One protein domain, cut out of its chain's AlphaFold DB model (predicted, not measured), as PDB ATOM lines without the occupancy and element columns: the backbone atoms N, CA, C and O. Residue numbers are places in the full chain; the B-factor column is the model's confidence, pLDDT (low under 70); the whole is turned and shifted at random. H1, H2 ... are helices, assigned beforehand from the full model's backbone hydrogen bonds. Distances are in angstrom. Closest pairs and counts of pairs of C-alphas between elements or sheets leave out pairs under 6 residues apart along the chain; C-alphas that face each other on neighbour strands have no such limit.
ATOM      1  N   GLU A 318       9.045  12.269 -33.054       74.19
ATOM      2  CA  GLU A 318       9.599  12.718 -31.761       74.19
ATOM      3  C   GLU A 318      11.119  12.482 -31.655       74.19
ATOM      4  O   GLU A 318      11.806  13.183 -30.917       74.19
ATOM      5  N   ILE A 319      11.633  11.488 -32.382       67.62
ATOM      6  CA  ILE A 319      13.019  11.001 -32.308       67.62
ATOM      7  C   ILE A 319      13.877  11.485 -33.494       67.62
ATOM      8  O   ILE A 319      15.104  11.402 -33.472       67.62
ATOM      9  N   ALA A 320      13.266  11.971 -34.572       60.97
ATOM     10  CA  ALA A 320      13.993  12.416 -35.750       60.97
ATOM     11  C   ALA A 320      14.818  13.678 -35.441       60.97
ATOM     12  O   ALA A 320      14.287  14.701 -35.012       60.97
ATOM     13  N   SER A 321      16.128  13.620 -35.699       55.47
ATOM     14  CA  SER A 321      16.985  14.807 -35.745       55.47
ATOM     15  C   SER A 321      16.636  15.679 -36.957       55.47
ATOM     16  O   SER A 321      16.089  15.181 -37.941       55.47
ATOM     17  N   ALA A 322      17.015  16.963 -36.930       48.47
ATOM     18  CA  ALA A 322      16.769  17.909 -38.028       48.47
ATOM     19  C   ALA A 322      17.279  17.420 -39.406       48.47
ATOM     20  O   ALA A 322      16.687  17.738 -40.435       48.47
ATOM     21  N   ASP A 323      18.331  16.596 -39.426       50.94
ATOM     22  CA  ASP A 323      18.926  16.039 -40.653       50.94
ATOM     23  C   ASP A 323      18.192  14.794 -41.201       50.94
ATOM     24  O   ASP A 323      18.430  14.351 -42.336       50.94
ATOM     25  N   ASN A 324      17.284  14.216 -40.406       61.38
ATOM     26  CA  ASN A 324      16.462  13.076 -40.788       61.38
ATOM     27  C   ASN A 324      15.134  13.562 -41.367       61.38
ATOM     28  O   ASN A 324      14.200  13.942 -40.666       61.38
ATOM     29  N   TRP A 325      15.058  13.502 -42.690       69.06
ATOM     30  CA  TRP A 325      13.841  13.742 -43.453       69.06
ATOM     31  C   TRP A 325      12.644  12.942 -42.922       69.06
ATOM     32  O   TRP A 325      12.767  11.753 -42.699       69.06
ATOM     33  N   SER A 326      11.476  13.553 -42.753       78.06
ATOM     34  CA  SER A 326      10.253  12.864 -42.322       78.06
ATOM     35  C   SER A 326       9.055  13.466 -43.044       78.06
ATOM     36  O   SER A 326       9.017  14.676 -43.265       78.06
ATOM     37  N   TYR A 327       8.066  12.639 -43.387       84.00
ATOM     38  CA  TYR A 327       6.792  13.108 -43.946       84.00
ATOM     39  C   TYR A 327       5.810  13.598 -42.864       84.00
ATOM     40  O   TYR A 327       4.750  14.128 -43.185       84.00
ATOM     41  N   ILE A 328       6.162  13.422 -41.586       87.31
ATOM     42  CA  ILE A 328       5.437  13.934 -40.417       87.31
ATOM     43  C   ILE A 328       6.303  14.988 -39.729       87.31
ATOM     44  O   ILE A 328       7.506  14.772 -39.549       87.31
ATOM     45  N   ALA A 329       5.696  16.107 -39.342       88.44
ATOM     46  CA  ALA A 329       6.350  17.164 -38.582       88.44
ATOM     47  C   ALA A 329       6.400  16.817 -37.088       88.44
ATOM     48  O   ALA A 329       5.433  16.297 -36.521       88.44
ATOM     49  N   SER A 330       7.510  17.153 -36.430       88.88
ATOM     50  CA  SER A 330       7.564  17.125 -34.965       88.88
ATOM     51  C   SER A 330       6.652  18.207 -34.373       88.88
ATOM     52  O   SER A 330       6.232  19.137 -35.064       88.88
ATOM     53  N   VAL A 331       6.355  18.118 -33.072       90.19
ATOM     54  CA  VAL A 331       5.579  19.158 -32.373       90.19
ATOM     55  C   VAL A 331       6.247  20.527 -32.489       90.19
ATOM     56  O   VAL A 331       5.593  21.494 -32.870       90.19
ATOM     57  N   SER A 332       7.555  20.588 -32.229       88.75
ATOM     58  CA  SER A 332       8.324  21.833 -32.309       88.75
ATOM     59  C   SER A 332       8.349  22.400 -33.732       88.75
ATOM     60  O   SER A 332       8.108  23.590 -33.912       88.75
ATOM     61  N   GLU A 333       8.554  21.553 -34.752       88.50
ATOM     62  CA  GLU A 333       8.530  21.978 -36.158       88.50
ATOM     63  C   GLU A 333       7.151  22.516 -36.564       88.50
ATOM     64  O   GLU A 333       7.057  23.581 -37.172       88.50
ATOM     65  N   ALA A 334       6.078  21.799 -36.227       90.88
ATOM     66  CA  ALA A 334       4.726  22.192 -36.602       90.88
ATOM     67  C   ALA A 334       4.311  23.518 -35.948       90.88
ATOM     68  O   ALA A 334       3.753  24.376 -36.629       90.88
ATOM     69  N   VAL A 335       4.624  23.714 -34.662       91.19
ATOM     70  CA  VAL A 335       4.356  24.979 -33.962       91.19
ATOM     71  C   VAL A 335       5.208  26.113 -34.525       91.19
ATOM     72  O   VAL A 335       4.672  27.182 -34.808       91.19
ATOM     73  N   HIS A 336       6.504  25.881 -34.753       90.56
ATOM     74  CA  HIS A 336       7.375  26.880 -35.369       90.56
ATOM     75  C   HIS A 336       6.828  27.333 -36.728       90.56
ATOM     76  O   HIS A 336       6.686  28.531 -36.972       90.56
ATOM     77  N   ASN A 337       6.455  26.380 -37.589       90.62
ATOM     78  CA  ASN A 337       5.879  26.674 -38.897       90.62
ATOM     79  C   ASN A 337       4.553  27.432 -38.777       90.62
ATOM     80  O   ASN A 337       4.323  28.376 -39.531       90.62
ATOM     81  N   HIS A 338       3.706  27.063 -37.814       89.38
ATOM     82  CA  HIS A 338       2.449  27.754 -37.545       89.38
ATOM     83  C   HIS A 338       2.679  29.227 -37.172       89.38
ATOM     84  O   HIS A 338       2.140  30.116 -37.834       89.38
ATOM     85  N   VAL A 339       3.526  29.490 -36.171       89.69
ATOM     86  CA  VAL A 339       3.824  30.843 -35.666       89.69
ATOM     87  C   VAL A 339       4.524  31.695 -36.727       89.69
ATOM     88  O   VAL A 339       4.159  32.849 -36.944       89.69
ATOM     89  N   ALA A 340       5.495  31.124 -37.442       90.31
ATOM     90  CA  ALA A 340       6.221  31.815 -38.508       90.31
ATOM     91  C   ALA A 340       5.421  31.917 -39.823       90.31
ATOM     92  O   ALA A 340       5.857  32.566 -40.775       90.31
ATOM     93  N   GLY A 341       4.254  31.271 -39.906       88.94
ATOM     94  CA  GLY A 341       3.429  31.236 -41.106       88.94
ATOM     95  C   GLY A 341       4.071  30.506 -42.291       88.94
ATOM     96  O   GLY A 341       3.733  30.834 -43.431       88.94
ATOM     97  N   ILE A 342       4.965  29.552 -42.027       90.62
ATOM     98  CA  ILE A 342       5.671  28.730 -43.014       90.62
ATOM     99  C   ILE A 342       4.747  27.598 -43.474       90.62
ATOM    100  O   ILE A 342       4.268  26.807 -42.666       90.62
ATOM    101  N   ALA A 343       4.513  27.505 -44.783       91.19
ATOM    102  CA  ALA A 343       3.720  26.429 -45.370       91.19
ATOM    103  C   ALA A 343       4.522  25.123 -45.500       91.19
ATOM    104  O   ALA A 343       5.684  25.152 -45.925       91.19
ATOM    105  N   SER A 344       3.884  23.996 -45.169       91.38
ATOM    106  CA  SER A 344       4.464  22.647 -45.216       91.38
ATOM    107  C   SER A 344       3.388  21.596 -45.494       91.38
ATOM    108  O   SER A 344       2.294  21.672 -44.948       91.38
ATOM    109  N   ALA A 345       3.708  20.597 -46.315       91.75
ATOM    110  CA  ALA A 345       2.863  19.431 -46.576       91.75
ATOM    111  C   ALA A 345       3.088  18.284 -45.580       91.75
ATOM    112  O   ALA A 345       2.471  17.223 -45.708       91.75
ATOM    113  N   LYS A 346       4.004  18.446 -44.618       90.75
ATOM    114  CA  LYS A 346       4.208  17.441 -43.574       90.75
ATOM    115  C   LYS A 346       2.939  17.259 -42.757       90.75
ATOM    116  O   LYS A 346       2.364  18.235 -42.285       90.75
ATOM    117  N   GLN A 347       2.576  16.001 -42.514       90.62
ATOM    118  CA  GLN A 347       1.475  15.668 -41.619       90.62
ATOM    119  C   GLN A 347       1.781  16.235 -40.226       90.62
ATOM    120  O   GLN A 347       2.816  15.931 -39.629       90.62
ATOM    121  N   THR A 348       0.897  17.074 -39.714       91.44
ATOM    122  CA  THR A 348       1.056  17.744 -38.423       91.44
ATOM    123  C   THR A 348       0.732  16.804 -37.254       91.44
ATOM    124  O   THR A 348       0.036  15.794 -37.426       91.44
ATOM    125  N   PRO A 349       1.159  17.129 -36.019       92.75
ATOM    126  CA  PRO A 349       0.717  16.421 -34.817       92.75
ATOM    127  C   PRO A 349      -0.810  16.368 -34.666       92.75
ATOM    128  O   PRO A 349      -1.348  15.344 -34.245       92.75
ATOM    129  N   LEU A 350      -1.517  17.442 -35.042       93.06
ATOM    130  CA  LEU A 350      -2.978  17.519 -34.951       93.06
ATOM    131  C   LEU A 350      -3.671  16.615 -35.982       93.06
ATOM    132  O   LEU A 350      -4.627  15.920 -35.638       93.06
ATOM    133  N   GLU A 351      -3.174  16.565 -37.219       92.25
ATOM    134  CA  GLU A 351      -3.670  15.632 -38.243       92.25
ATOM    135  C   GLU A 351      -3.361  14.179 -37.872       92.25
ATOM    136  O   GLU A 351      -4.222  13.309 -37.991       92.25
ATOM    137  N   THR A 352      -2.160  13.920 -37.344       93.25
ATOM    138  CA  THR A 352      -1.771  12.601 -36.824       93.25
ATOM    139  C   THR A 352      -2.731  12.144 -35.722       93.25
ATOM    140  O   THR A 352      -3.221  11.015 -35.757       93.25
ATOM    141  N   ALA A 353      -3.060  13.030 -34.776       95.88
ATOM    142  CA  ALA A 353      -4.034  12.757 -33.722       95.88
ATOM    143  C   ALA A 353      -5.429  12.438 -34.287       95.88
ATOM    144  O   ALA A 353      -6.050  11.464 -33.864       95.88
ATOM    145  N   ALA A 354      -5.899  13.189 -35.288       94.56
ATOM    146  CA  ALA A 354      -7.191  12.938 -35.930       94.56
ATOM    147  C   ALA A 354      -7.241  11.585 -36.672       94.56
ATOM    148  O   ALA A 354      -8.251  10.875 -36.612       94.56
ATOM    149  N   LEU A 355      -6.153  11.191 -37.346       93.94
ATOM    150  CA  LEU A 355      -6.044   9.882 -38.004       93.94
ATOM    151  C   LEU A 355      -6.058   8.734 -36.987       93.94
ATOM    152  O   LEU A 355      -6.742   7.733 -37.206       93.94
ATOM    153  N   LEU A 356      -5.356   8.892 -35.862       97.00
ATOM    154  CA  LEU A 356      -5.371   7.934 -34.754       97.00
ATOM    155  C   LEU A 356      -6.770   7.796 -34.139       97.00
ATOM    156  O   LEU A 356      -7.248   6.679 -33.957       97.00
ATOM    157  N   GLU A 357      -7.456   8.910 -33.873       97.50
ATOM    158  CA  GLU A 357      -8.829   8.930 -33.346       97.50
ATOM    159  C   GLU A 357      -9.822   8.261 -34.311       97.50
ATOM    160  O   GLU A 357     -10.697   7.506 -33.881       97.50
ATOM    161  N   THR A 358      -9.657   8.487 -35.618       96.25
ATOM    162  CA  THR A 358     -10.480   7.863 -36.666       96.25
ATOM    163  C   THR A 358     -10.270   6.351 -36.714       96.25
ATOM    164  O   THR A 358     -11.241   5.589 -36.739       96.25
ATOM    165  N   ALA A 359      -9.012   5.902 -36.692       96.44
ATOM    166  CA  ALA A 359      -8.682   4.482 -36.665       96.44
ATOM    167  C   ALA A 359      -9.210   3.814 -35.382       96.44
ATOM    168  O   ALA A 359      -9.868   2.777 -35.458       96.44
ATOM    169  N   ALA A 360      -9.020   4.448 -34.222       97.44
ATOM    170  CA  ALA A 360      -9.531   3.987 -32.932       97.44
ATOM    171  C   ALA A 360     -11.058   3.808 -32.944       97.44
ATOM    172  O   ALA A 360     -11.560   2.730 -32.634       97.44
ATOM    173  N   ALA A 361     -11.806   4.811 -33.419       97.12
ATOM    174  CA  ALA A 361     -13.265   4.735 -33.524       97.12
ATOM    175  C   ALA A 361     -13.750   3.591 -34.434       97.12
ATOM    176  O   ALA A 361     -14.856   3.070 -34.257       97.12
ATOM    177  N   ARG A 362     -12.943   3.189 -35.423       96.19
ATOM    178  CA  ARG A 362     -13.242   2.025 -36.261       96.19
ATOM    179  C   ARG A 362     -12.982   0.712 -35.528       96.19
ATOM    180  O   ARG A 362     -13.804  -0.195 -35.649       96.19
ATOM    181  N   LEU A 363     -11.881   0.624 -34.785       96.38
ATOM    182  CA  LEU A 363     -11.507  -0.548 -33.988       96.38
ATOM    183  C   LEU A 363     -12.490  -0.808 -32.838       96.38
ATOM    184  O   LEU A 363     -12.824  -1.962 -32.582       96.38
ATOM    185  N   ASP A 364     -13.035   0.249 -32.231       95.00
ATOM    186  CA  ASP A 364     -14.001   0.168 -31.124       95.00
ATOM    187  C   ASP A 364     -15.274  -0.620 -31.479       95.00
ATOM    188  O   ASP A 364     -15.954  -1.146 -30.598       95.00
ATOM    189  N   LYS A 365     -15.595  -0.751 -32.773       93.06
ATOM    190  CA  LYS A 365     -16.761  -1.507 -33.255       93.06
ATOM    191  C   LYS A 365     -16.632  -3.020 -33.057       93.06
ATOM    192  O   LYS A 365     -17.620  -3.732 -33.226       93.06
ATOM    193  N   ASN A 366     -15.442  -3.517 -32.723       91.06
ATOM    194  CA  ASN A 366     -15.167  -4.933 -32.535       91.06
ATOM    195  C   ASN A 366     -14.573  -5.182 -31.139       91.06
ATOM    196  O   ASN A 366     -13.591  -4.564 -30.742       91.06
ATOM    197  N   ALA A 367     -15.152  -6.129 -30.400       90.88
ATOM    198  CA  ALA A 367     -14.775  -6.450 -29.024       90.88
ATOM    199  C   ALA A 367     -13.465  -7.258 -28.877       90.88
ATOM    200  O   ALA A 367     -13.128  -7.677 -27.769       90.88
ATOM    201  N   LEU A 368     -12.725  -7.517 -29.961       92.62
ATOM    202  CA  LEU A 368     -11.430  -8.193 -29.897       92.62
ATOM    203  C   LEU A 368     -10.462  -7.410 -28.995       92.62
ATOM    204  O   LEU A 368     -10.167  -6.246 -29.262       92.62
ATOM    205  N   ALA A 369      -9.923  -8.064 -27.961       92.94
ATOM    206  CA  ALA A 369      -9.070  -7.423 -26.955       92.94
ATOM    207  C   ALA A 369      -7.880  -6.659 -27.565       92.94
ATOM    208  O   ALA A 369      -7.578  -5.549 -27.140       92.94
ATOM    209  N   ASP A 370      -7.253  -7.209 -28.608       95.31
ATOM    210  CA  ASP A 370      -6.128  -6.568 -29.300       95.31
ATOM    211  C   ASP A 370      -6.526  -5.298 -30.061       95.31
ATOM    212  O   ASP A 370      -5.734  -4.361 -30.151       95.31
ATOM    213  N   PHE A 371      -7.752  -5.233 -30.587       96.31
ATOM    214  CA  PHE A 371      -8.271  -4.023 -31.230       96.31
ATOM    215  C   PHE A 371      -8.625  -2.954 -30.200       96.31
ATOM    216  O   PHE A 371      -8.327  -1.784 -30.421       96.31
ATOM    217  N   GLN A 372      -9.185  -3.353 -29.056       96.06
ATOM    218  CA  GLN A 372      -9.465  -2.445 -27.941       96.06
ATOM    219  C   GLN A 372      -8.170  -1.867 -27.352       96.06
ATOM    220  O   GLN A 372      -8.072  -0.662 -27.130       96.06
ATOM    221  N   LEU A 373      -7.140  -2.702 -27.187       95.88
ATOM    222  CA  LEU A 373      -5.804  -2.264 -26.788       95.88
ATOM    223  C   LEU A 373      -5.228  -1.248 -27.785       95.88
ATOM    224  O   LEU A 373      -4.779  -0.177 -27.383       95.88
ATOM    225  N   LEU A 374      -5.250  -1.565 -29.083       97.25
ATOM    226  CA  LEU A 374      -4.708  -0.680 -30.115       97.25
ATOM    227  C   LEU A 374      -5.489   0.641 -30.217       97.25
ATOM    228  O   LEU A 374      -4.879   1.692 -30.403       97.25
ATOM    229  N   SER A 375      -6.814   0.600 -30.044       98.00
ATOM    230  CA  SER A 375      -7.666   1.791 -29.931       98.00
ATOM    231  C   SER A 375      -7.255   2.668 -28.745       98.00
ATOM    232  O   SER A 375      -7.058   3.874 -28.909       98.00
ATOM    233  N   GLY A 376      -7.038   2.066 -27.571       98.00
ATOM    234  CA  GLY A 376      -6.555   2.762 -26.376       98.00
ATOM    235  C   GLY A 376      -5.215   3.465 -26.605       98.00
ATOM    236  O   GLY A 376      -5.117   4.671 -26.383       98.00
ATOM    237  N   LEU A 377      -4.223   2.742 -27.140       97.56
ATOM    238  CA  LEU A 377      -2.903   3.296 -27.476       97.56
ATOM    239  C   LEU A 377      -3.002   4.454 -28.481       97.56
ATOM    240  O   LEU A 377      -2.357   5.488 -28.312       97.56
ATOM    241  N   ALA A 378      -3.835   4.307 -29.516       98.19
ATOM    242  CA  ALA A 378      -4.048   5.346 -30.519       98.19
ATOM    243  C   ALA A 378      -4.648   6.623 -29.907       98.19
ATOM    244  O   ALA A 378      -4.175   7.724 -30.190       98.19
ATOM    245  N   ARG A 379      -5.649   6.488 -29.029       98.38
ATOM    246  CA  ARG A 379      -6.277   7.625 -28.335       98.38
ATOM    247  C   ARG A 379      -5.333   8.297 -27.342       98.38
ATOM    248  O   ARG A 379      -5.321   9.524 -27.258       98.38
ATOM    249  N   GLU A 380      -4.540   7.519 -26.609       98.06
ATOM    250  CA  GLU A 380      -3.539   8.055 -25.684       98.06
ATOM    251  C   GLU A 380      -2.492   8.888 -26.430       98.06
ATOM    252  O   GLU A 380      -2.252  10.045 -26.072       98.06
ATOM    253  N   GLN A 381      -1.940   8.354 -27.523       97.19
ATOM    254  CA  GLN A 381      -0.974   9.085 -28.338       97.19
ATOM    255  C   GLN A 381      -1.601  10.325 -28.996       97.19
ATOM    256  O   GLN A 381      -0.974  11.383 -29.013       97.19
ATOM    257  N   ALA A 382      -2.842  10.244 -29.489       97.19
ATOM    258  CA  ALA A 382      -3.558  11.399 -30.037       97.19
ATOM    259  C   ALA A 382      -3.706  12.526 -29.001       97.19
ATOM    260  O   ALA A 382      -3.397  13.686 -29.288       97.19
ATOM    261  N   LYS A 383      -4.093  12.179 -27.765       97.56
ATOM    262  CA  LYS A 383      -4.172  13.128 -26.649       97.56
ATOM    263  C   LYS A 383      -2.806  13.750 -26.351       97.56
ATOM    264  O   LYS A 383      -2.716  14.970 -26.240       97.56
ATOM    265  N   LYS A 384      -1.744  12.938 -26.271       96.12
ATOM    266  CA  LYS A 384      -0.370  13.416 -26.039       96.12
ATOM    267  C   LYS A 384       0.065  14.420 -27.109       96.12
ATOM    268  O   LYS A 384       0.610  15.465 -26.759       96.12
ATOM    269  N   LEU A 385      -0.191  14.132 -28.387       94.62
ATOM    270  CA  LEU A 385       0.160  15.012 -29.506       94.62
ATOM    271  C   LEU A 385      -0.567  16.359 -29.424       94.62
ATOM    272  O   LEU A 385       0.085  17.396 -29.521       94.62
ATOM    273  N   ARG A 386      -1.887  16.349 -29.188       95.12
ATOM    274  CA  ARG A 386      -2.684  17.578 -29.027       95.12
ATOM    275  C   ARG A 386      -2.190  18.419 -27.850       95.12
ATOM    276  O   ARG A 386      -1.851  19.581 -28.038       95.12
ATOM    277  N   SER A 387      -2.057  17.816 -26.666       94.06
ATOM    278  CA  SER A 387      -1.600  18.531 -25.468       94.06
ATOM    279  C   SER A 387      -0.172  19.063 -25.606       94.06
ATOM    280  O   SER A 387       0.119  20.160 -25.141       94.06
ATOM    281  N   SER A 388       0.726  18.315 -26.257       93.19
ATOM    282  CA  SER A 388       2.099  18.780 -26.501       93.19
ATOM    283  C   SER A 388       2.130  19.951 -27.480       93.19
ATOM    284  O   SER A 388       2.889  20.893 -27.270       93.19
ATOM    285  N   TYR A 389       1.295  19.912 -28.522       92.94
ATOM    286  CA  TYR A 389       1.159  21.003 -29.485       92.94
ATOM    287  C   TYR A 389       0.626  22.279 -28.830       92.94
ATOM    288  O   TYR A 389       1.233  23.333 -28.982       92.94
ATOM    289  N   GLU A 390      -0.458  22.188 -28.056       92.19
ATOM    290  CA  GLU A 390      -1.028  23.328 -27.320       92.19
ATOM    291  C   GLU A 390      -0.011  23.942 -26.344       92.19
ATOM    292  O   GLU A 390       0.177  25.160 -26.287       92.19
ATOM    293  N   LEU A 391       0.696  23.089 -25.598       91.88
ATOM    294  CA  LEU A 391       1.719  23.522 -24.653       91.88
ATOM    295  C   LEU A 391       2.904  24.208 -25.350       91.88
ATOM    296  O   LEU A 391       3.425  25.197 -24.848       91.88
ATOM    297  N   GLU A 392       3.349  23.704 -26.496       91.12
ATOM    298  CA  GLU A 392       4.436  24.326 -27.253       91.12
ATOM    299  C   GLU A 392       3.989  25.633 -27.930       91.12
ATOM    300  O   GLU A 392       4.716  26.625 -27.904       91.12
ATOM    301  N   LEU A 393       2.764  25.679 -28.461       90.12
ATOM    302  CA  LEU A 393       2.195  26.881 -29.071       90.12
ATOM    303  C   LEU A 393       2.059  28.022 -28.059       90.12
ATOM    304  O   LEU A 393       2.462  29.145 -28.360       90.12
ATOM    305  N   SER A 394       1.547  27.732 -26.860       88.75
ATOM    306  CA  SER A 394       1.448  28.715 -25.768       88.75
ATOM    307  C   SER A 394       2.815  29.250 -25.333       88.75
ATOM    308  O   SER A 394       2.958  30.450 -25.107       88.75
ATOM    309  N   ARG A 395       3.854  28.403 -25.297       89.06
ATOM    310  CA  ARG A 395       5.230  28.848 -25.014       89.06
ATOM    311  C   ARG A 395       5.770  29.823 -26.058       89.06
ATOM    312  O   ARG A 395       6.489  30.744 -25.683       89.06
ATOM    313  N   GLN A 396       5.459  29.613 -27.337       85.69
ATOM    314  CA  GLN A 396       5.982  30.444 -28.427       85.69
ATOM    315  C   GLN A 396       5.125  31.686 -28.727       85.69
ATOM    316  O   GLN A 396       5.669  32.682 -29.199       85.69
ATOM    317  N   SER A 397       3.815  31.647 -28.455       76.56
ATOM    318  CA  SER A 397       2.862  32.707 -28.843       76.56
ATOM    319  C   SER A 397       2.480  33.666 -27.704       76.56
ATOM    320  O   SER A 397       1.952  34.739 -27.979       76.56
ATOM    321  N   GLY A 398       2.759  33.324 -26.438       64.88
ATOM    322  CA  GLY A 398       2.297  34.090 -25.270       64.88
ATOM    323  C   GLY A 398       0.833  33.802 -24.886       64.88
ATOM    324  O   GLY A 398       0.228  32.868 -25.404       64.88
ATOM    325  N   ASP A 399       0.268  34.598 -23.963       52.16
ATOM    326  CA  ASP A 399      -1.088  34.424 -23.381       52.16
ATOM    327  C   ASP A 399      -2.252  34.671 -24.370       52.16
ATOM    328  O   ASP A 399      -3.421  34.493 -24.021       52.16
ATOM    329  N   ASP A 400      -1.960  35.041 -25.621       50.97
ATOM    330  CA  ASP A 400      -2.962  35.135 -26.684       50.97
ATOM    331  C   ASP A 400      -3.299  33.726 -27.189       50.97
ATOM    332  O   ASP A 400      -2.754  33.214 -28.169       50.97
ATOM    333  N   GLY A 401      -4.206  33.072 -26.460       48.62
ATOM    334  CA  GLY A 401      -4.725  31.740 -26.750       48.62
ATOM    335  C   GLY A 401      -5.440  31.662 -28.100       48.62
ATOM    336  O   GLY A 401      -6.667  31.730 -28.176       48.62
ATOM    337  N   ALA A 402      -4.682  31.455 -29.173       49.94
ATOM    338  CA  ALA A 402      -5.225  31.039 -30.454       49.94
ATOM    339  C   ALA A 402      -5.649  29.565 -30.360       49.94
ATOM    340  O   ALA A 402      -4.822  28.654 -30.332       49.94
ATOM    341  N   GLN A 403      -6.961  29.317 -30.308       53.53
ATOM    342  CA  GLN A 403      -7.510  27.977 -30.501       53.53
ATOM    343  C   GLN A 403      -7.236  27.535 -31.940       53.53
ATOM    344  O   GLN A 403      -7.837  28.047 -32.882       53.53
ATOM    345  N   THR A 404      -6.349  26.562 -32.120       57.69
ATOM    346  CA  THR A 404      -6.112  25.943 -33.425       57.69
ATOM    347  C   THR A 404      -6.872  24.629 -33.516       57.69
ATOM    348  O   THR A 404      -6.537  23.657 -32.839       57.69
ATOM    349  N   SER A 405      -7.896  24.586 -34.365       57.22
ATOM    350  CA  SER A 405      -8.486  23.332 -34.829       57.22
ATOM    351  C   SER A 405      -7.711  22.820 -36.046       57.22
ATOM    352  O   SER A 405      -7.104  23.595 -36.782       57.22
ATOM    353  N   ALA A 406      -7.720  21.504 -36.265       57.91
ATOM    354  CA  ALA A 406      -7.262  20.957 -37.536       57.91
ATOM    355  C   ALA A 406      -8.217  21.443 -38.636       57.91
ATOM    356  O   ALA A 406      -9.402  21.096 -38.626       57.91
ATOM    357  N   THR A 407      -7.727  22.267 -39.560       58.66
ATOM    358  CA  THR A 407      -8.498  22.683 -40.733       58.66
ATOM    359  C   THR A 407      -8.705  21.461 -41.627       58.66
ATOM    360  O   THR A 407      -7.780  20.676 -41.828       58.66
TER     361      THR A 407
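What this domain is: This is residues 318 to 407 of the 517 residues of an uncharacterized protein of Acidobacteria bacterium (UniProt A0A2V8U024). What shape is this? H2 and the much longer H3 form a helical hairpin, and H1 packs on the last part of H3, beyond the beginning of H2. What is it made of? The printed part has 90 residues with three named helices, in the order H1, H2, H3, and no named strand: all helix. It is only just loose, close to compact, with a radius of gyration of the C-alphas of 14.8 A and spans of 44 by 32 by 20 A.

Where its parts are: Where is the first helix? H1, residues 331 to 340, begins at C-alpha 331 (5.579, 19.158, -32.373). What follows? H2 is residues 349 to 363, 20.9 A from first to last C-alpha. H3, residues 369 to 397, measures 41.9 A and ends at C-alpha 397 (2.862, 32.707, -28.843).

How they stand to each other: What does H1 touch? It touches residues 385 to 397 of H3, the same way at a steep tilt of 39 degrees; the closest C-alphas, of Val 331 and Tyr 389, are 5.6 A apart. How do H2 and H3 stand? This hairpin's helices touch, opposite ways at a shallow tilt of 19 degrees; their closest C-alphas, of Ala 353 and Ala 382, are 4.0 A apart. Are the backbones whole? Every O i to N i+4 pair in H1, H2 and H3 is within hydrogen-bond range.

The domain as a whole: Is there a cut? The printed part has no cut; H1 to H2 is a short link, H2 to H3 a tight one. Where is confidence low? The model's pLDDT is under 70 at residues 319 to 325 and 398 to 407.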